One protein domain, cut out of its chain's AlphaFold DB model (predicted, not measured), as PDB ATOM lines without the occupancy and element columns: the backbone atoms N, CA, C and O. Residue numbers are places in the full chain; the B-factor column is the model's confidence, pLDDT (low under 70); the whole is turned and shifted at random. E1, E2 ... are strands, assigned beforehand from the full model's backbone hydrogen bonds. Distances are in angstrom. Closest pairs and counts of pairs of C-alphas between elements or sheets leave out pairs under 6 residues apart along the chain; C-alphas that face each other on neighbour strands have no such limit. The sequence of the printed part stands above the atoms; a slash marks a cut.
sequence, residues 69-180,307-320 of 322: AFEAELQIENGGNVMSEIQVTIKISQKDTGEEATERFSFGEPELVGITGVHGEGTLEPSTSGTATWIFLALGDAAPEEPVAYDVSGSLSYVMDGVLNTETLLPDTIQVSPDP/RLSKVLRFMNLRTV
ATOM      1  N   ALA A  69     -34.768 -15.046 -36.427       86.50
ATOM      2  CA  ALA A  69     -35.589 -16.240 -36.555       86.50
ATOM      3  C   ALA A  69     -34.729 -17.424 -36.999       86.50
ATOM      4  O   ALA A  69     -33.766 -17.270 -37.763       86.50
ATOM      5  N   PHE A  70     -35.109 -18.611 -36.546       90.12
ATOM      6  CA  PHE A  70     -34.462 -19.869 -36.883       90.12
ATOM      7  C   PHE A  70     -35.424 -20.749 -37.669       90.12
ATOM      8  O   PHE A  70     -36.632 -20.735 -37.430       90.12
ATOM      9  N   GLU A  71     -34.873 -21.524 -38.595       91.69
ATOM     10  CA  GLU A  71     -35.612 -22.519 -39.364       91.69
ATOM     11  C   GLU A  71     -35.111 -23.910 -39.000       91.69
ATOM     12  O   GLU A  71     -33.905 -24.146 -38.930       91.69
ATOM     13  N   ALA A  72     -36.045 -24.821 -38.767       88.94
ATOM     14  CA  ALA A  72     -35.802 -26.238 -38.570       88.94
ATOM     15  C   ALA A  72     -36.513 -27.018 -39.671       88.94
ATOM     16  O   ALA A  72     -37.725 -26.922 -39.796       88.94
ATOM     17  N   GLU A  73     -35.774 -27.812 -40.436       91.19
ATOM     18  CA  GLU A  73     -36.304 -28.680 -41.486       91.19
ATOM     19  C   GLU A  73     -36.069 -30.145 -41.102       91.19
ATOM     20  O   GLU A  73     -34.934 -30.551 -40.834       91.19
ATOM     21  N   LEU A  74     -37.138 -30.942 -41.093       90.50
ATOM     22  CA  LEU A  74     -37.086 -32.398 -41.010       90.50
ATOM     23  C   LEU A  74     -37.476 -32.993 -42.362       90.50
ATOM     24  O   LEU A  74     -38.569 -32.727 -42.857       90.50
ATOM     25  N   GLN A  75     -36.621 -33.857 -42.909       91.88
ATOM     26  CA  GLN A  75     -36.917 -34.648 -44.102       91.88
ATOM     27  C   GLN A  75     -36.995 -36.142 -43.760       91.88
ATOM     28  O   GLN A  75     -36.077 -36.718 -43.172       91.88
ATOM     29  N   ILE A  76     -38.090 -36.778 -44.171       91.81
ATOM     30  CA  ILE A  76     -38.377 -38.200 -43.966       91.81
ATOM     31  C   ILE A  76     -38.409 -38.885 -45.334       91.81
ATOM     32  O   ILE A  76     -39.163 -38.474 -46.217       91.81
ATOM     33  N   GLU A  77     -37.617 -39.943 -45.520       92.38
ATOM     34  CA  GLU A  77     -37.689 -40.817 -46.697       92.38
ATOM     35  C   GLU A  77     -38.347 -42.145 -46.298       92.38
ATOM     36  O   GLU A  77     -37.724 -42.991 -45.651       92.38
ATOM     37  N   ASN A  78     -39.608 -42.352 -46.697       91.69
ATOM     38  CA  ASN A  78     -40.309 -43.601 -46.427       91.69
ATOM     39  C   ASN A  78     -39.999 -44.641 -47.509       91.69
ATOM     40  O   ASN A  78     -40.644 -44.683 -48.555       91.69
ATOM     41  N   GLY A  79     -39.020 -45.506 -47.248       89.19
ATOM     42  CA  GLY A  79     -38.707 -46.649 -48.109       89.19
ATOM     43  C   GLY A  79     -39.594 -47.883 -47.897       89.19
ATOM     44  O   GLY A  79     -39.442 -48.848 -48.640       89.19
ATOM     45  N   GLY A  80     -40.477 -47.877 -46.892       87.69
ATOM     46  CA  GLY A  80     -41.239 -49.044 -46.439       87.69
ATOM     47  C   GLY A  80     -42.743 -48.948 -46.705       87.69
ATOM     48  O   GLY A  80     -43.181 -48.336 -47.678       87.69
ATOM     49  N   ASN A  81     -43.534 -49.582 -45.834       93.50
ATOM     50  CA  ASN A  81     -44.997 -49.496 -45.840       93.50
ATOM     51  C   ASN A  81     -45.478 -48.112 -45.371       93.50
ATOM     52  O   ASN A  81     -44.682 -47.245 -45.019       93.50
ATOM     53  N   VAL A  82     -46.794 -47.885 -45.374       94.44
ATOM     54  CA  VAL A  82     -47.367 -46.607 -44.934       94.44
ATOM     55  C   VAL A  82     -46.923 -46.281 -43.504       94.44
ATOM     56  O   VAL A  82     -47.035 -47.110 -42.599       94.44
ATOM     57  N   MET A  83     -46.407 -45.069 -43.313       96.69
ATOM     58  CA  MET A  83     -46.185 -44.498 -41.989       96.69
ATOM     59  C   MET A  83     -47.452 -43.754 -41.584       96.69
ATOM     60  O   MET A  83     -47.982 -42.958 -42.359       96.69
ATOM     61  N   SER A  84     -47.934 -44.009 -40.377       97.44
ATOM     62  CA  SER A  84     -49.135 -43.391 -39.808       97.44
ATOM     63  C   SER A  84     -48.848 -42.853 -38.412       97.44
ATOM     64  O   SER A  84     -47.794 -43.141 -37.851       97.44
ATOM     65  N   GLU A  85     -49.759 -42.051 -37.867       97.38
ATOM     66  CA  GLU A  85     -49.615 -41.424 -36.548       97.38
ATOM     67  C   GLU A  85     -48.289 -40.663 -36.381       97.38
ATOM     68  O   GLU A  85     -47.640 -40.716 -35.335       97.38
ATOM     69  N   ILE A  86     -47.852 -39.977 -37.444       97.06
ATOM     70  CA  ILE A  86     -46.571 -39.269 -37.426       97.06
ATOM     71  C   ILE A  86     -46.653 -38.102 -36.442       97.06
ATOM     72  O   ILE A  86     -47.492 -37.208 -36.580       97.06
ATOM     73  N   GLN A  87     -45.747 -38.108 -35.467       96.69
ATOM     74  CA  GLN A  87     -45.605 -37.083 -34.447       96.69
ATOM     75  C   GLN A  87     -44.148 -36.637 -34.336       96.69
ATOM     76  O   GLN A  87     -43.239 -37.458 -34.205       96.69
ATOM     77  N   VAL A  88     -43.930 -35.325 -34.352       95.50
ATOM     78  CA  VAL A  88     -42.614 -34.714 -34.160       95.50
ATOM     79  C   VAL A  88     -42.652 -33.820 -32.930       95.50
ATOM     80  O   VAL A  88     -43.513 -32.954 -32.799       95.50
ATOM     81  N   THR A  89     -41.685 -34.016 -32.041       94.81
ATOM     82  CA  THR A  89     -41.469 -33.161 -30.870       94.81
ATOM     83  C   THR A  89     -40.104 -32.514 -31.010       94.81
ATOM     84  O   THR A  89     -39.101 -33.226 -31.041       94.81
ATOM     85  N   ILE A  90     -40.050 -31.185 -31.069       94.56
ATOM     86  CA  ILE A  90     -38.791 -30.434 -31.020       94.56
ATOM     87  C   ILE A  90     -38.451 -30.149 -29.560       94.56
ATOM     88  O   ILE A  90     -39.313 -29.760 -28.774       94.56
ATOM     89  N   LYS A  91     -37.180 -30.337 -29.204       95.69
ATOM     90  CA  LYS A  91     -36.638 -30.029 -27.885       95.69
ATOM     91  C   LYS A  91     -35.396 -29.170 -28.029       95.69
ATOM     92  O   LYS A  91     -34.477 -29.536 -28.760       95.69
ATOM     93  N   ILE A  92     -35.344 -28.072 -27.286       96.50
ATOM     94  CA  ILE A  92     -34.171 -27.205 -27.231       96.50
ATOM     95  C   ILE A  92     -33.551 -27.297 -25.842       96.50
ATOM     96  O   ILE A  92     -34.254 -27.242 -24.834       96.50
ATOM     97  N   SER A  93     -32.230 -27.436 -25.785       97.25
ATOM     98  CA  SER A  93     -31.461 -27.396 -24.540       97.25
ATOM     99  C   SER A  93     -30.268 -26.461 -24.654       97.25
ATOM    100  O   SER A  93     -29.657 -26.357 -25.715       97.25
ATOM    101  N   GLN A  94     -29.908 -25.785 -23.570       97.19
ATOM    102  CA  GLN A  94     -28.707 -24.959 -23.535       97.19
ATOM    103  C   GLN A  94     -27.465 -25.850 -23.670       97.19
ATOM    104  O   GLN A  94     -27.316 -26.830 -22.944       97.19
ATOM    105  N   LYS A  95     -26.563 -25.512 -24.597       95.56
ATOM    106  CA  LYS A  95     -25.446 -26.384 -24.989       95.56
ATOM    107  C   LYS A  95     -24.463 -26.675 -23.853       95.56
ATOM    108  O   LYS A  95     -23.985 -27.798 -23.722       95.56
ATOM    109  N   ASP A  96     -24.166 -25.670 -23.032       93.69
ATOM    110  CA  ASP A  96     -23.146 -25.788 -21.984       93.69
ATOM    111  C   ASP A  96     -23.641 -26.551 -20.747       93.69
ATOM    112  O   ASP A  96     -22.860 -27.228 -20.077       93.69
ATOM    113  N   THR A  97     -24.933 -26.446 -20.429       95.25
ATOM    114  CA  THR A  97     -25.527 -27.020 -19.207       95.25
ATOM    115  C   THR A  97     -26.357 -28.273 -19.477       95.25
ATOM    116  O   THR A  97     -26.549 -29.084 -18.571       95.25
ATOM    117  N   GLY A  98     -26.856 -28.446 -20.704       94.62
ATOM    118  CA  GLY A  98     -27.842 -29.462 -21.066       94.62
ATOM    119  C   GLY A  98     -29.246 -29.192 -20.509       94.62
ATOM    120  O   GLY A  98     -30.115 -30.056 -20.626       94.62
ATOM    121  N   GLU A  99     -29.477 -28.031 -19.889       96.44
ATOM    122  CA  GLU A  99     -30.783 -27.650 -19.352       96.44
ATOM    123  C   GLU A  99     -31.794 -27.487 -20.489       96.44
ATOM    124  O   GLU A  99     -31.501 -26.854 -21.503       96.44
ATOM    125  N   GLU A 100     -32.980 -28.071 -20.336       96.56
ATOM    126  CA  GLU A 100     -34.074 -27.884 -21.285       96.56
ATOM    127  C   GLU A 100     -34.560 -26.434 -21.247       96.56
ATOM    128  O   GLU A 100     -34.774 -25.881 -20.175       96.56
ATOM    129  N   ALA A 101     -34.694 -25.835 -22.427       97.12
ATOM    130  CA  ALA A 101     -34.982 -24.419 -22.605       97.12
ATOM    131  C   ALA A 101     -35.992 -24.166 -23.737       97.12
ATOM    132  O   ALA A 101     -36.049 -23.066 -24.287       97.12
ATOM    133  N   THR A 102     -36.761 -25.185 -24.138       96.31
ATOM    134  CA  THR A 102     -37.751 -25.101 -25.227       96.31
ATOM    135  C   THR A 102     -38.758 -23.968 -24.999       96.31
ATOM    136  O   THR A 102     -39.183 -23.320 -25.949       96.31
ATOM    137  N   GLU A 103     -39.098 -23.679 -23.744       96.00
ATOM    138  CA  GLU A 103     -40.004 -22.608 -23.324       96.00
ATOM    139  C   GLU A 103     -39.484 -21.191 -23.597       96.00
ATOM    140  O   GLU A 103     -40.279 -20.252 -23.635       96.00
ATOM    141  N   ARG A 104     -38.174 -21.031 -23.833       95.38
ATOM    142  CA  ARG A 104     -37.555 -19.758 -24.243       95.38
ATOM    143  C   ARG A 104     -37.671 -19.503 -25.743       95.38
ATOM    144  O   ARG A 104     -37.115 -18.533 -26.261       95.38
ATOM    145  N   PHE A 105     -38.383 -20.374 -26.453       94.81
ATOM    146  CA  PHE A 105     -38.618 -20.275 -27.880       94.81
ATOM    147  C   PHE A 105     -40.111 -20.356 -28.188       94.81
ATOM    148  O   PHE A 105     -40.878 -21.070 -27.543       94.81
ATOM    149  N   SER A 106     -40.532 -19.614 -29.208       93.69
ATOM    150  CA  SER A 106     -41.889 -19.671 -29.749       93.69
ATOM    151  C   SER A 106     -41.848 -20.283 -31.143       93.69
ATOM    152  O   SER A 106     -41.088 -19.820 -31.991       93.69
ATOM    153  N   PHE A 107     -42.657 -21.314 -31.371       91.75
ATOM    154  CA  PHE A 107     -42.738 -22.042 -32.636       91.75
ATOM    155  C   PHE A 107     -43.988 -21.632 -33.413       91.75
ATOM    156  O   PHE A 107     -45.065 -21.495 -32.831       91.75
ATOM    157  N   GLY A 108     -43.839 -21.447 -34.723       89.31
ATOM    158  CA  GLY A 108     -44.963 -21.390 -35.651       89.31
ATOM    159  C   GLY A 108     -45.461 -22.785 -36.039       89.31
ATOM    160  O   GLY A 108     -44.789 -23.791 -35.798       89.31
ATOM    161  N   GLU A 109     -46.629 -22.825 -36.680       92.88
ATOM    162  CA  GLU A 109     -47.114 -24.033 -37.355       92.88
ATOM    163  C   GLU A 109     -46.147 -24.428 -38.484       92.88
ATOM    164  O   GLU A 109     -45.684 -23.543 -39.215       92.88
ATOM    165  N   PRO A 110     -45.826 -25.722 -38.645       94.69
ATOM    166  CA  PRO A 110     -44.910 -26.158 -39.683       94.69
ATOM    167  C   PRO A 110     -45.521 -26.061 -41.078       94.69
ATOM    168  O   PRO A 110     -46.691 -26.379 -41.297       94.69
ATOM    169  N   GLU A 111     -44.685 -25.721 -42.054       96.50
ATOM    170  CA  GLU A 111     -44.988 -25.968 -43.457       96.50
ATOM    171  C   GLU A 111     -44.735 -27.445 -43.774       96.50
ATOM    172  O   GLU A 111     -43.658 -27.974 -43.493       96.50
ATOM    173  N   LEU A 112     -45.738 -28.117 -44.344       96.81
ATOM    174  CA  LEU A 112     -45.691 -29.545 -44.648       96.81
ATOM    175  C   LEU A 112     -45.725 -29.779 -46.160       96.81
ATOM    176  O   LEU A 112     -46.592 -29.259 -46.864       96.81
ATOM    177  N   VAL A 113     -44.821 -30.625 -46.652       96.50
ATOM    178  CA  VAL A 113     -44.765 -31.053 -48.056       96.50
ATOM    179  C   VAL A 113     -44.662 -32.572 -48.106       96.50
ATOM    180  O   VAL A 113     -43.747 -33.147 -47.534       96.50
ATOM    181  N   GLY A 114     -45.593 -33.251 -48.780       93.75
ATOM    182  CA  GLY A 114     -45.566 -34.716 -48.936       93.75
ATOM    183  C   GLY A 114     -45.957 -35.528 -47.691       93.75
ATOM    184  O   GLY A 114     -46.181 -36.727 -47.808       93.75
ATOM    185  N   ILE A 115     -46.113 -34.885 -46.531       95.00
ATOM    186  CA  ILE A 115     -46.648 -35.453 -45.285       95.00
ATOM    187  C   ILE A 115     -47.946 -34.731 -44.897       95.00
ATOM    188  O   ILE A 115     -48.089 -33.536 -45.152       95.00
ATOM    189  N   THR A 116     -48.903 -35.440 -44.294       96.00
ATOM    190  CA  THR A 116     -50.228 -34.863 -43.979       96.00
ATOM    191  C   THR A 116     -50.342 -34.216 -42.598       96.00
ATOM    192  O   THR A 116     -51.333 -33.538 -42.342       96.00
ATOM    193  N   GLY A 117     -49.380 -34.442 -41.702       95.25
ATOM    194  CA  GLY A 117     -49.418 -33.961 -40.318       95.25
ATOM    195  C   GLY A 117     -48.179 -34.381 -39.529       95.25
ATOM    196  O   GLY A 117     -47.438 -35.266 -39.957       95.25
ATOM    197  N   VAL A 118     -47.955 -33.738 -38.385       95.94
ATOM    198  CA  VAL A 118     -46.819 -34.011 -37.481       95.94
ATOM    199  C   VAL A 118     -47.225 -33.986 -36.003       95.94
ATOM    200  O   VAL A 118     -46.359 -33.943 -35.129       95.94
ATOM    201  N   HIS A 119     -48.528 -34.025 -35.701       95.62
ATOM    202  CA  HIS A 119     -49.054 -33.989 -34.333       95.62
ATOM    203  C   HIS A 119     -49.757 -35.292 -33.910       95.62
ATOM    204  O   HIS A 119     -50.487 -35.312 -32.920       95.62
ATOM    205  N   GLY A 120     -49.474 -36.399 -34.607       94.25
ATOM    206  CA  GLY A 120     -50.034 -37.728 -34.328       94.25
ATOM    207  C   GLY A 120     -51.171 -38.142 -35.267       94.25
ATOM    208  O   GLY A 120     -51.647 -39.267 -35.201       94.25
ATOM    209  N   GLU A 121     -51.589 -37.270 -36.179       93.69
ATOM    210  CA  GLU A 121     -52.547 -37.547 -37.262       93.69
ATOM    211  C   GLU A 121     -51.878 -37.772 -38.630       93.69
ATOM    212  O   GLU A 121     -52.546 -38.092 -39.616       93.69
ATOM    213  N   GLY A 122     -50.561 -37.566 -38.704       95.19
ATOM    214  CA  GLY A 122     -49.806 -37.558 -39.947       95.19
ATOM    215  C   GLY A 122     -49.680 -38.924 -40.613       95.19
ATOM    216  O   GLY A 122     -49.560 -39.953 -39.948       95.19
ATOM    217  N   THR A 123     -49.649 -38.917 -41.943       96.31
ATOM    218  CA  THR A 123     -49.391 -40.087 -42.785       96.31
ATOM    219  C   THR A 123     -48.353 -39.762 -43.858       96.31
ATOM    220  O   THR A 123     -48.262 -38.617 -44.313       96.31
ATOM    221  N   LEU A 124     -47.567 -40.769 -44.243       96.88
ATOM    222  CA  LEU A 124     -46.600 -40.705 -45.337       96.88
ATOM    223  C   LEU A 124     -46.620 -42.026 -46.116       96.88
ATOM    224  O   LEU A 124     -46.387 -43.104 -45.559       96.88
ATOM    225  N   GLU A 125     -46.907 -41.937 -47.411       96.25
ATOM    226  CA  GLU A 125     -47.116 -43.097 -48.278       96.25
ATOM    227  C   GLU A 125     -45.814 -43.872 -48.559       96.25
ATOM    228  O   GLU A 125     -44.720 -43.294 -48.512       96.25
ATOM    229  N   PRO A 126     -45.904 -45.173 -48.889       94.69
ATOM    230  CA  PRO A 126     -44.761 -45.977 -49.308       94.69
ATOM    231  C   PRO A 126     -43.962 -45.347 -50.449       94.69
ATOM    232  O   PRO A 126     -44.534 -44.842 -51.414       94.69
ATOM    233  N   SER A 127     -42.635 -45.473 -50.400       93.00
ATOM    234  CA  SER A 127     -41.721 -44.989 -51.449       93.00
ATOM    235  C   SER A 127     -41.848 -43.487 -51.754       93.00
ATOM    236  O   SER A 127     -41.597 -43.060 -52.883       93.00
ATOM    237  N   THR A 128     -42.236 -42.681 -50.762       93.56
ATOM    238  CA  THR A 128     -42.340 -41.218 -50.880       93.56
ATOM    239  C   THR A 128     -41.480 -40.500 -49.843       93.56
ATOM    240  O   THR A 128     -40.919 -41.113 -48.932       93.56
ATOM    241  N   SER A 129     -41.350 -39.181 -49.997       93.25
ATOM    242  CA  SER A 129     -40.656 -38.318 -49.045       93.25
ATOM    243  C   SER A 129     -41.597 -37.248 -48.512       93.25
ATOM    244  O   SER A 129     -42.418 -36.715 -49.260       93.25
ATOM    245  N   GLY A 130     -41.440 -36.933 -47.231       93.62
ATOM    246  CA  GLY A 130     -42.149 -35.858 -46.553       93.62
ATOM    247  C   GLY A 130     -41.170 -34.871 -45.926       93.62
ATOM    248  O   GLY A 130     -40.123 -35.276 -45.422       93.62
ATOM    249  N   THR A 131     -41.526 -33.595 -45.934       94.19
ATOM    250  CA  THR A 131     -40.778 -32.514 -45.292       94.19
ATOM    251  C   THR A 131     -41.696 -31.752 -44.349       94.19
ATOM    252  O   THR A 131     -42.846 -31.472 -44.694       94.19
ATOM    253  N   ALA A 132     -41.174 -31.417 -43.173       94.31
ATOM    254  CA  ALA A 132     -41.793 -30.500 -42.231       94.31
ATOM    255  C   ALA A 132     -40.790 -29.400 -41.866       94.31
ATOM    256  O   ALA A 132     -39.670 -29.704 -41.449       94.31
ATOM    257  N   THR A 133     -41.195 -28.143 -42.029       93.06
ATOM    258  CA  THR A 133     -40.339 -26.975 -41.796       93.06
ATOM    259  C   THR A 133     -40.970 -26.055 -40.762       93.06
ATOM    260  O   THR A 133     -42.052 -25.521 -40.982       93.06
ATOM    261  N   TRP A 134     -40.289 -25.841 -39.639       93.56
ATOM    262  CA  TRP A 134     -40.708 -24.934 -38.574       93.56
ATOM    263  C   TRP A 134     -39.884 -23.655 -38.605       93.56
ATOM    264  O   TRP A 134     -38.656 -23.702 -38.651       93.56
ATOM    265  N   ILE A 135     -40.560 -22.519 -38.461       90.94
ATOM    266  CA  ILE A 135     -39.923 -21.259 -38.079       90.94
ATOM    267  C   ILE A 135     -40.156 -21.038 -36.590       90.94
ATOM    268  O   ILE A 135     -41.284 -21.154 -36.103       90.94
ATOM    269  N   PHE A 136     -39.095 -20.711 -35.860       91.69
ATOM    270  CA  PHE A 136     -39.172 -20.440 -34.432       91.69
ATOM    271  C   PHE A 136     -38.286 -19.270 -34.018       91.69
ATOM    272  O   PHE A 136     -37.336 -18.887 -34.703       91.69
ATOM    273  N   LEU A 137     -38.646 -18.667 -32.890       91.31
ATOM    274  CA  LEU A 137     -38.120 -17.389 -32.432       91.31
ATOM    275  C   LEU A 137     -37.590 -17.523 -31.020       91.31
ATOM    276  O   LEU A 137     -38.296 -18.026 -30.148       91.31
ATOM    277  N   ALA A 138     -36.391 -17.000 -30.790       91.56
ATOM    278  CA  ALA A 138     -35.892 -16.796 -29.444       91.56
ATOM    279  C   ALA A 138     -36.693 -15.686 -28.741       91.56
ATOM    280  O   ALA A 138     -36.922 -14.600 -29.294       91.56
ATOM    281  N   LEU A 139     -37.125 -15.970 -27.517       90.62
ATOM    282  CA  LEU A 139     -37.673 -14.983 -26.596       90.62
ATOM    283  C   LEU A 139     -36.527 -14.249 -25.883       90.62
ATOM    284  O   LEU A 139     -35.378 -14.687 -25.894       90.62
ATOM    285  N   GLY A 140     -36.833 -13.107 -25.260       84.88
ATOM    286  CA  GLY A 140     -35.808 -12.215 -24.699       84.88
ATOM    287  C   GLY A 140     -34.975 -12.811 -23.553       84.88
ATOM    288  O   GLY A 140     -33.941 -12.255 -23.201       84.88
ATOM    289  N   ASP A 141     -35.403 -13.928 -22.964       90.19
ATOM    290  CA  ASP A 141     -34.693 -14.675 -21.921       90.19
ATOM    291  C   ASP A 141     -33.807 -15.813 -22.465       90.19
ATOM    292  O   ASP A 141     -33.030 -16.408 -21.712       90.19
ATOM    293  N   ALA A 142     -33.863 -16.102 -23.771       92.81
ATOM    294  CA  ALA A 142     -32.970 -17.061 -24.417       92.81
ATOM    295  C   ALA A 142     -31.516 -16.552 -24.471       92.81
ATOM    296  O   ALA A 142     -30.580 -17.339 -24.350       92.81
ATOM    297  N   ALA A 143     -31.305 -15.243 -24.599       94.00
ATOM    298  CA  ALA A 143     -29.986 -14.615 -24.532       94.00
ATOM    299  C   ALA A 143     -30.135 -13.209 -23.924       94.00
ATOM    300  O   ALA A 143     -30.292 -12.237 -24.651       94.00
ATOM    301  N   PRO A 144     -30.168 -13.065 -22.591       91.00
ATOM    302  CA  PRO A 144     -30.509 -11.781 -21.981       91.00
ATOM    303  C   PRO A 144     -29.423 -10.711 -22.172       91.00
ATOM    304  O   PRO A 144     -29.755  -9.543 -22.375       91.00
ATOM    305  N   GLU A 145     -28.144 -11.097 -22.109       92.69
ATOM    306  CA  GLU A 145     -27.014 -10.151 -22.104       92.69
ATOM    307  C   GLU A 145     -25.888 -10.531 -23.069       92.69
ATOM    308  O   GLU A 145     -25.309  -9.665 -23.717       92.69
ATOM    309  N   GLU A 146     -25.593 -11.823 -23.201       93.50
ATOM    310  CA  GLU A 146     -24.535 -12.337 -24.072       93.50
ATOM    311  C   GLU A 146     -25.089 -13.431 -24.993       93.50
ATOM    312  O   GLU A 146     -26.104 -14.049 -24.655       93.50
ATOM    313  N   PRO A 147     -24.453 -13.691 -26.151       94.38
ATOM    314  CA  PRO A 147     -24.864 -14.785 -27.017       94.38
ATOM    315  C   PRO A 147     -24.818 -16.142 -26.305       94.38
ATOM    316  O   PRO A 147     -23.823 -16.480 -25.666       94.38
ATOM    317  N   VAL A 148     -25.867 -16.949 -26.474       96.31
ATOM    318  CA  VAL A 148     -25.992 -18.276 -25.852       96.31
ATOM    319  C   VAL A 148     -26.162 -19.344 -26.927       96.31
ATOM    320  O   VAL A 148     -26.947 -19.186 -27.863       96.31
ATOM    321  N   ALA A 149     -25.426 -20.448 -26.796       96.38
ATOM    322  CA  ALA A 149     -25.557 -21.596 -27.684       96.38
ATOM    323  C   ALA A 149     -26.620 -22.582 -27.174       96.38
ATOM    324  O   ALA A 149     -26.636 -22.945 -25.995       96.38
ATOM    325  N   TYR A 150     -27.464 -23.060 -28.083       96.94
ATOM    326  CA  TYR A 150     -28.502 -24.050 -27.807       96.94
ATOM    327  C   TYR A 150     -28.417 -25.203 -28.792       96.94
ATOM    328  O   TYR A 150     -28.210 -24.981 -29.981       96.94
ATOM    329  N   ASP A 151     -28.625 -26.419 -28.308       96.19
ATOM    330  CA  ASP A 151     -28.809 -27.597 -29.143       96.19
ATOM    331  C   ASP A 151     -30.304 -27.804 -29.393       96.19
ATOM    332  O   ASP A 151     -31.094 -27.984 -28.463       96.19
ATOM    333  N   VAL A 152     -30.690 -27.760 -30.665       95.56
ATOM    334  CA  VAL A 152     -32.036 -28.074 -31.141       95.56
ATOM    335  C   VAL A 152     -32.034 -29.538 -31.540       95.56
ATOM    336  O   VAL A 152     -31.230 -29.959 -32.363       95.56
ATOM    337  N   SER A 153     -32.916 -30.315 -30.935       93.50
ATOM    338  CA  SER A 153     -33.045 -31.761 -31.084       93.50
ATOM    339  C   SER A 153     -34.526 -32.134 -31.120       93.50
ATOM    340  O   SER A 153     -35.397 -31.269 -31.248       93.50
ATOM    341  N   GLY A 154     -34.841 -33.416 -30.989       92.38
ATOM    342  CA  GLY A 154     -36.225 -33.837 -30.885       92.38
ATOM    343  C   GLY A 154     -36.412 -35.335 -30.994       92.38
ATOM    344  O   GLY A 154     -35.461 -36.114 -30.923       92.38
ATOM    345  N   SER A 155     -37.658 -35.726 -31.204       93.94
ATOM    346  CA  SER A 155     -38.042 -37.104 -31.482       93.94
ATOM    347  C   SER A 155     -39.077 -37.155 -32.593       93.94
ATOM    348  O   SER A 155     -40.006 -36.344 -32.606       93.94
ATOM    349  N   LEU A 156     -38.944 -38.144 -33.467       95.50
ATOM    350  CA  LEU A 156     -39.950 -38.551 -34.438       95.50
ATOM    351  C   LEU A 156     -40.568 -39.862 -33.951       95.50
ATOM    352  O   LEU A 156     -39.843 -40.828 -33.733       95.50
ATOM    353  N   SER A 157     -41.889 -39.928 -33.828       96.06
ATOM    354  CA  SER A 157     -42.609 -41.186 -33.628       96.06
ATOM    355  C   SER A 157     -43.626 -41.429 -34.733       96.06
ATOM    356  O   SER A 157     -44.193 -40.483 -35.274       96.06
ATOM    357  N   TYR A 158     -43.831 -42.694 -35.086       96.94
ATOM    358  CA  TYR A 158     -44.769 -43.119 -36.125       96.94
ATOM    359  C   TYR A 158     -45.135 -44.597 -35.959       96.94
ATOM    360  O   TYR A 158     -44.380 -45.384 -35.389       96.94
ATOM    361  N   VAL A 159     -46.270 -44.998 -36.517       96.69
ATOM    362  CA  VAL A 159     -46.718 -46.388 -36.603       96.69
ATOM    363  C   VAL A 159     -46.492 -46.919 -38.017       96.69
ATOM    364  O   VAL A 159     -46.962 -46.332 -38.993       96.69
ATOM    365  N   MET A 160     -45.804 -48.056 -38.121       94.75
ATOM    366  CA  MET A 160     -45.634 -48.827 -39.357       94.75
ATOM    367  C   MET A 160     -45.904 -50.299 -39.045       94.75
ATOM    368  O   MET A 160     -45.447 -50.810 -38.025       94.75
ATOM    369  N   ASP A 161     -46.702 -50.970 -39.880       94.88
ATOM    370  CA  ASP A 161     -47.111 -52.373 -39.682       94.88
ATOM    371  C   ASP A 161     -47.732 -52.660 -38.298       94.88
ATOM    372  O   ASP A 161     -47.599 -53.745 -37.733       94.88
ATOM    373  N   GLY A 162     -48.427 -51.663 -37.736       94.19
ATOM    374  CA  GLY A 162     -49.050 -51.737 -36.411       94.19
ATOM    375  C   GLY A 162     -48.076 -51.619 -35.232       94.19
ATOM    376  O   GLY A 162     -48.496 -51.798 -34.090       94.19
ATOM    377  N   VAL A 163     -46.797 -51.318 -35.481       95.81
ATOM    378  CA  VAL A 163     -45.761 -51.130 -34.457       95.81
ATOM    379  C   VAL A 163     -45.405 -49.651 -34.339       95.81
ATOM    380  O   VAL A 163     -45.096 -49.003 -35.339       95.81
ATOM    381  N   LEU A 164     -45.424 -49.127 -33.110       95.44
ATOM    382  CA  LEU A 164     -44.938 -47.786 -32.796       95.44
ATOM    383  C   LEU A 164     -43.404 -47.770 -32.809       95.44
ATOM    384  O   LEU A 164     -42.765 -48.503 -32.055       95.44
ATOM    385  N   ASN A 165     -42.837 -46.904 -33.638       94.50
ATOM    386  CA  ASN A 165     -41.413 -46.628 -33.736       94.50
ATOM    387  C   ASN A 165     -41.145 -45.212 -33.227       94.50
ATOM    388  O   ASN A 165     -41.935 -44.302 -33.483       94.50
ATOM    389  N   THR A 166     -40.018 -45.029 -32.540       94.06
ATOM    390  CA  THR A 166     -39.572 -43.725 -32.041       94.06
ATOM    391  C   THR A 166     -38.086 -43.568 -32.315       94.06
ATOM    392  O   THR A 166     -37.280 -44.366 -31.844       94.06
ATOM    393  N   GLU A 167     -37.736 -42.507 -33.030       89.69
ATOM    394  CA  GLU A 167     -36.376 -42.151 -33.415       89.69
ATOM    395  C   GLU A 167     -35.983 -40.821 -32.768       89.69
ATOM    396  O   GLU A 167     -36.762 -39.863 -32.752       89.69
ATOM    397  N   THR A 168     -34.759 -40.741 -32.252       89.25
ATOM    398  CA  THR A 168     -34.207 -39.490 -31.717       89.25
ATOM    399  C   THR A 168     -33.561 -38.694 -32.843       89.25
ATOM    400  O   THR A 168     -32.706 -39.206 -33.567       89.25
ATOM    401  N   LEU A 169     -33.930 -37.421 -32.966       88.00
ATOM    402  CA  LEU A 169     -33.326 -36.513 -33.934       88.00
ATOM    403  C   LEU A 169     -31.964 -36.039 -33.419       88.00
ATOM    404  O   LEU A 169     -31.830 -35.638 -32.260       88.00
ATOM    405  N   LEU A 170     -30.954 -36.084 -34.288       83.56
ATOM    406  CA  LEU A 170     -29.616 -35.604 -33.953       83.56
ATOM    407  C   LEU A 170     -29.648 -34.097 -33.668       83.56
ATOM    408  O   LEU A 170     -30.285 -33.364 -34.427       83.56
ATOM    409  N   PRO A 171     -28.964 -33.631 -32.610       88.44
ATOM    410  CA  PRO A 171     -28.937 -32.217 -32.291       88.44
ATOM    411  C   PRO A 171     -28.118 -31.420 -33.315       88.44
ATOM    412  O   PRO A 171     -27.052 -31.866 -33.746       88.44
ATOM    413  N   ASP A 172     -28.573 -30.209 -33.631       89.94
ATOM    414  CA  ASP A 172     -27.768 -29.165 -34.274       89.94
ATOM    415  C   ASP A 172     -27.765 -27.912 -33.387       89.94
ATOM    416  O   ASP A 172     -28.748 -27.592 -32.717       89.94
ATOM    417  N   THR A 173     -26.639 -27.204 -33.354       93.06
ATOM    418  CA  THR A 173     -26.435 -26.062 -32.463       93.06
ATOM    419  C   THR A 173     -26.828 -24.756 -33.149       93.06
ATOM    420  O   THR A 173     -26.284 -24.417 -34.200       93.06
ATOM    421  N   ILE A 174     -27.674 -23.951 -32.519       93.69
ATOM    422  CA  ILE A 174     -27.876 -22.535 -32.853       93.69
ATOM    423  C   ILE A 174     -27.124 -21.636 -31.877       93.69
ATOM    424  O   ILE A 174     -26.865 -22.012 -30.734       93.69
ATOM    425  N   GLN A 175     -26.797 -20.431 -32.331       94.44
ATOM    426  CA  GLN A 175     -26.321 -19.352 -31.477       94.44
ATOM    427  C   GLN A 175     -27.391 -18.269 -31.466       94.44
ATOM    428  O   GLN A 175     -27.750 -17.761 -32.523       94.44
ATOM    429  N   VAL A 176     -27.905 -17.961 -30.281       93.31
ATOM    430  CA  VAL A 176     -28.925 -16.935 -30.070       93.31
ATOM    431  C   VAL A 176     -28.235 -15.674 -29.591       93.31
ATOM    432  O   VAL A 176     -27.466 -15.727 -28.629       93.31
ATOM    433  N   SER A 177     -28.498 -14.554 -30.258       91.06
ATOM    434  CA  SER A 177     -27.971 -13.249 -29.851       91.06
ATOM    435  C   SER A 177     -28.950 -12.516 -28.927       91.06
ATOM    436  O   SER A 177     -30.156 -12.755 -29.010       91.06
ATOM    437  N   PRO A 178     -28.468 -11.606 -28.062       92.12
ATOM    438  CA  PRO A 178     -29.359 -10.779 -27.266       92.12
ATOM    439  C   PRO A 178     -30.273  -9.890 -28.106       92.12
ATOM    440  O   PRO A 178     -29.917  -9.475 -29.208       92.12
ATOM    441  N   ASP A 179     -31.444  -9.567 -27.557       85.62
ATOM    442  CA  ASP A 179     -32.408  -8.678 -28.203       85.62
ATOM    443  C   ASP A 179     -32.058  -7.190 -27.963       85.62
ATOM    444  O   ASP A 179     -31.689  -6.790 -26.847       85.62
ATOM    445  N   PRO A 180     -32.249  -6.318 -28.965       89.44
ATOM    446  CA  PRO A 180     -32.265  -4.875 -28.756       89.44
ATOM    447  C   PRO A 180     -33.518  -4.429 -27.990       89.44
ATOM    448  O   PRO A 180     -34.609  -4.985 -28.143       89.44
ATOM    449  N   ARG A 307     -35.269 -11.743 -40.139       49.16
ATOM    450  CA  ARG A 307     -34.035 -12.212 -40.769       49.16
ATOM    451  C   ARG A 307     -33.808 -13.656 -40.354       49.16
ATOM    452  O   ARG A 307     -33.701 -13.951 -39.167       49.16
ATOM    453  N   LEU A 308     -33.739 -14.535 -41.348       40.28
ATOM    454  CA  LEU A 308     -33.391 -15.928 -41.128       40.28
ATOM    455  C   LEU A 308     -31.901 -16.016 -40.783       40.28
ATOM    456  O   LEU A 308     -31.055 -15.670 -41.610       40.28
ATOM    457  N   SER A 309     -31.593 -16.434 -39.559       47.16
ATOM    458  CA  SER A 309     -30.214 -16.476 -39.064       47.16
ATOM    459  C   SER A 309     -29.525 -17.806 -39.326       47.16
ATOM    460  O   SER A 309     -28.346 -17.830 -39.683       47.16
ATOM    461  N   LYS A 310     -30.247 -18.922 -39.176       52.31
ATOM    462  CA  LYS A 310     -29.723 -20.257 -39.462       52.31
ATOM    463  C   LYS A 310     -30.843 -21.194 -39.914       52.31
ATOM    464  O   LYS A 310     -31.920 -21.201 -39.323       52.31
ATOM    465  N   VAL A 311     -30.540 -21.986 -40.940       50.06
ATOM    466  CA  VAL A 311     -31.338 -23.136 -41.376       50.06
ATOM    467  C   VAL A 311     -30.723 -24.384 -40.761       50.06
ATOM    468  O   VAL A 311     -29.553 -24.685 -41.009       50.06
ATOM    469  N   LEU A 312     -31.500 -25.085 -39.945       42.41
ATOM    470  CA  LEU A 312     -31.151 -26.366 -39.349       42.41
ATOM    471  C   LEU A 312     -31.759 -27.468 -40.206       42.41
ATOM    472  O   LEU A 312     -32.958 -27.458 -40.471       42.41
ATOM    473  N   ARG A 313     -30.937 -28.432 -40.617       48.41
ATOM    474  CA  ARG A 313     -31.408 -29.629 -41.318       48.41
ATOM    475  C   ARG A 313     -31.233 -30.829 -40.411       48.41
ATOM    476  O   ARG A 313     -30.112 -31.290 -40.194       48.41
ATOM    477  N   PHE A 314     -32.345 -31.346 -39.909       46.69
ATOM    478  CA  PHE A 314     -32.375 -32.626 -39.225       46.69
ATOM    479  C   PHE A 314     -32.232 -33.719 -40.292       46.69
ATOM    480  O   PHE A 314     -33.048 -33.825 -41.203       46.69
ATOM    481  N   MET A 315     -31.114 -34.449 -40.228       35.09
ATOM    482  CA  MET A 315     -30.652 -35.452 -41.199       35.09
ATOM    483  C   MET A 315     -31.755 -36.339 -41.812       35.09
ATOM    484  O   MET A 315     -32.674 -36.765 -41.119       35.09
ATOM    485  N   ASN A 316     -31.554 -36.723 -43.082       36.66
ATOM    486  CA  ASN A 316     -32.321 -37.741 -43.813       36.66
ATOM    487  C   ASN A 316     -32.452 -39.045 -43.009       36.66
ATOM    488  O   ASN A 316     -31.509 -39.843 -42.946       36.66
ATOM    489  N   LEU A 317     -33.634 -39.302 -42.452       34.88
ATOM    490  CA  LEU A 317     -33.996 -40.632 -41.972       34.88
ATOM    491  C   LEU A 317     -34.327 -41.499 -43.189       34.88
ATOM    492  O   LEU A 317     -35.416 -41.422 -43.755       34.88
ATOM    493  N   ARG A 318     -33.343 -42.298 -43.615       34.41
ATOM    494  CA  ARG A 318     -33.535 -43.401 -44.558       34.41
ATOM    495  C   ARG A 318     -33.927 -44.643 -43.786       34.41
ATOM    496  O   ARG A 318     -33.063 -45.353 -43.272       34.41
ATOM    497  N   THR A 319     -35.214 -44.947 -43.768       36.56
ATOM    498  CA  THR A 319     -35.670 -46.250 -43.294       36.56
ATOM    499  C   THR A 319     -35.478 -47.255 -44.432       36.56
ATOM    500  O   THR A 319     -36.343 -47.428 -45.286       36.56
ATOM    501  N   VAL A 320     -34.290 -47.867 -44.501       27.88
ATOM    502  CA  VAL A 320     -34.016 -49.012 -45.382       27.88
ATOM    503  C   VAL A 320     -34.364 -50.277 -44.611       27.88
ATOM    504  O   VAL A 320     -33.616 -50.672 -43.718       27.88
TER     505      VAL A 320
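What this domain is: This is residues 69 to 180 and 307 to 320 of the 322 residues of the protein "Hypothetical protein" of Grammatophora oceanica (UniProt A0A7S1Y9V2). The domain is an elongated sandwich of two strongly twisted sheets, E1, E3, E4, E6 and E9 in one and E5, E2, E7 and E8 in the other, face to face with their strands at 26 degrees. The long strands E1, E6, E9, E2, E7 and E8 run roughly along its length, and the short strands E3 and E4 border E6. The printed part has 126 residues, no named helix and nine named strands, E1 to E9 in order along the chain; the class is all strand. The first sheet is branched and mixed; the second has the order E5, E2, E7, E8 and is antiparallel throughout. The whole is compact, with a radius of gyration of the C-alphas of 15.5 A and spans of 50 by 27 by 21 A.

Where its parts are: In the branched sheet, E1 is residues 69 to 78, 29.5 A long, beginning at C-alpha 69 (-35.589, -16.240, -36.555). E6 is residues 128 to 138, 33.1 A, and E9 residues 307 to 318, 31.4 A, ending at C-alpha 318 (-33.535, -43.401, -44.558). E3, residues 105 to 107, measures 6.5 A, and E4, residues 111 to 113, 6.9 A. In the other sheet, E5 is residues 119 to 124, 13.1 A; E2 residues 83 to 94, 32.1 A; E7 residues 148 to 160, 38.7 A; and E8 residues 163 to 176, 38.4 A. E2 bends by 54 degrees at residue 86, and E8 by 53 degrees at residue 173.

How they stand to each other: E1 has antiparallel E6 on one side, with N 72 and O 134 at 2.8 A, and parallel E9 on the other side, with N 73 and O 312 at 2.8 A. On the side of E6 away from E1 are antiparallel E3, with N 106 and O 137 at 2.9 A, and antiparallel E4, with N 111 and O 133 at 2.8 A. In the other sheet E5 and E2 have N 120 and O 86 at 2.9 A, E2 and E7 have N 89 and O 155 at 2.9 A, and the hairpin E7 and E8 has N 165 and O 158 at 2.8 A. Between the sheets, the closest C-alphas of E8 and E9 are those of Leu 169 and Phe 314, 6.6 A apart. E1 and E8 are near each other, with 6 pairs of C-alphas within 10 A.

The domain as a whole: The two C-alphas farthest apart, those of Asp 161 and Pro 180, are 50.9 A apart. Residues 181 to 306 are not printed; C-alphas 180 and 307 are 14.2 A apart across the cut. Of the links that are printed whole, none is long. The mean pLDDT of the printed part is 87.8; residues 307 to 320 are under 70.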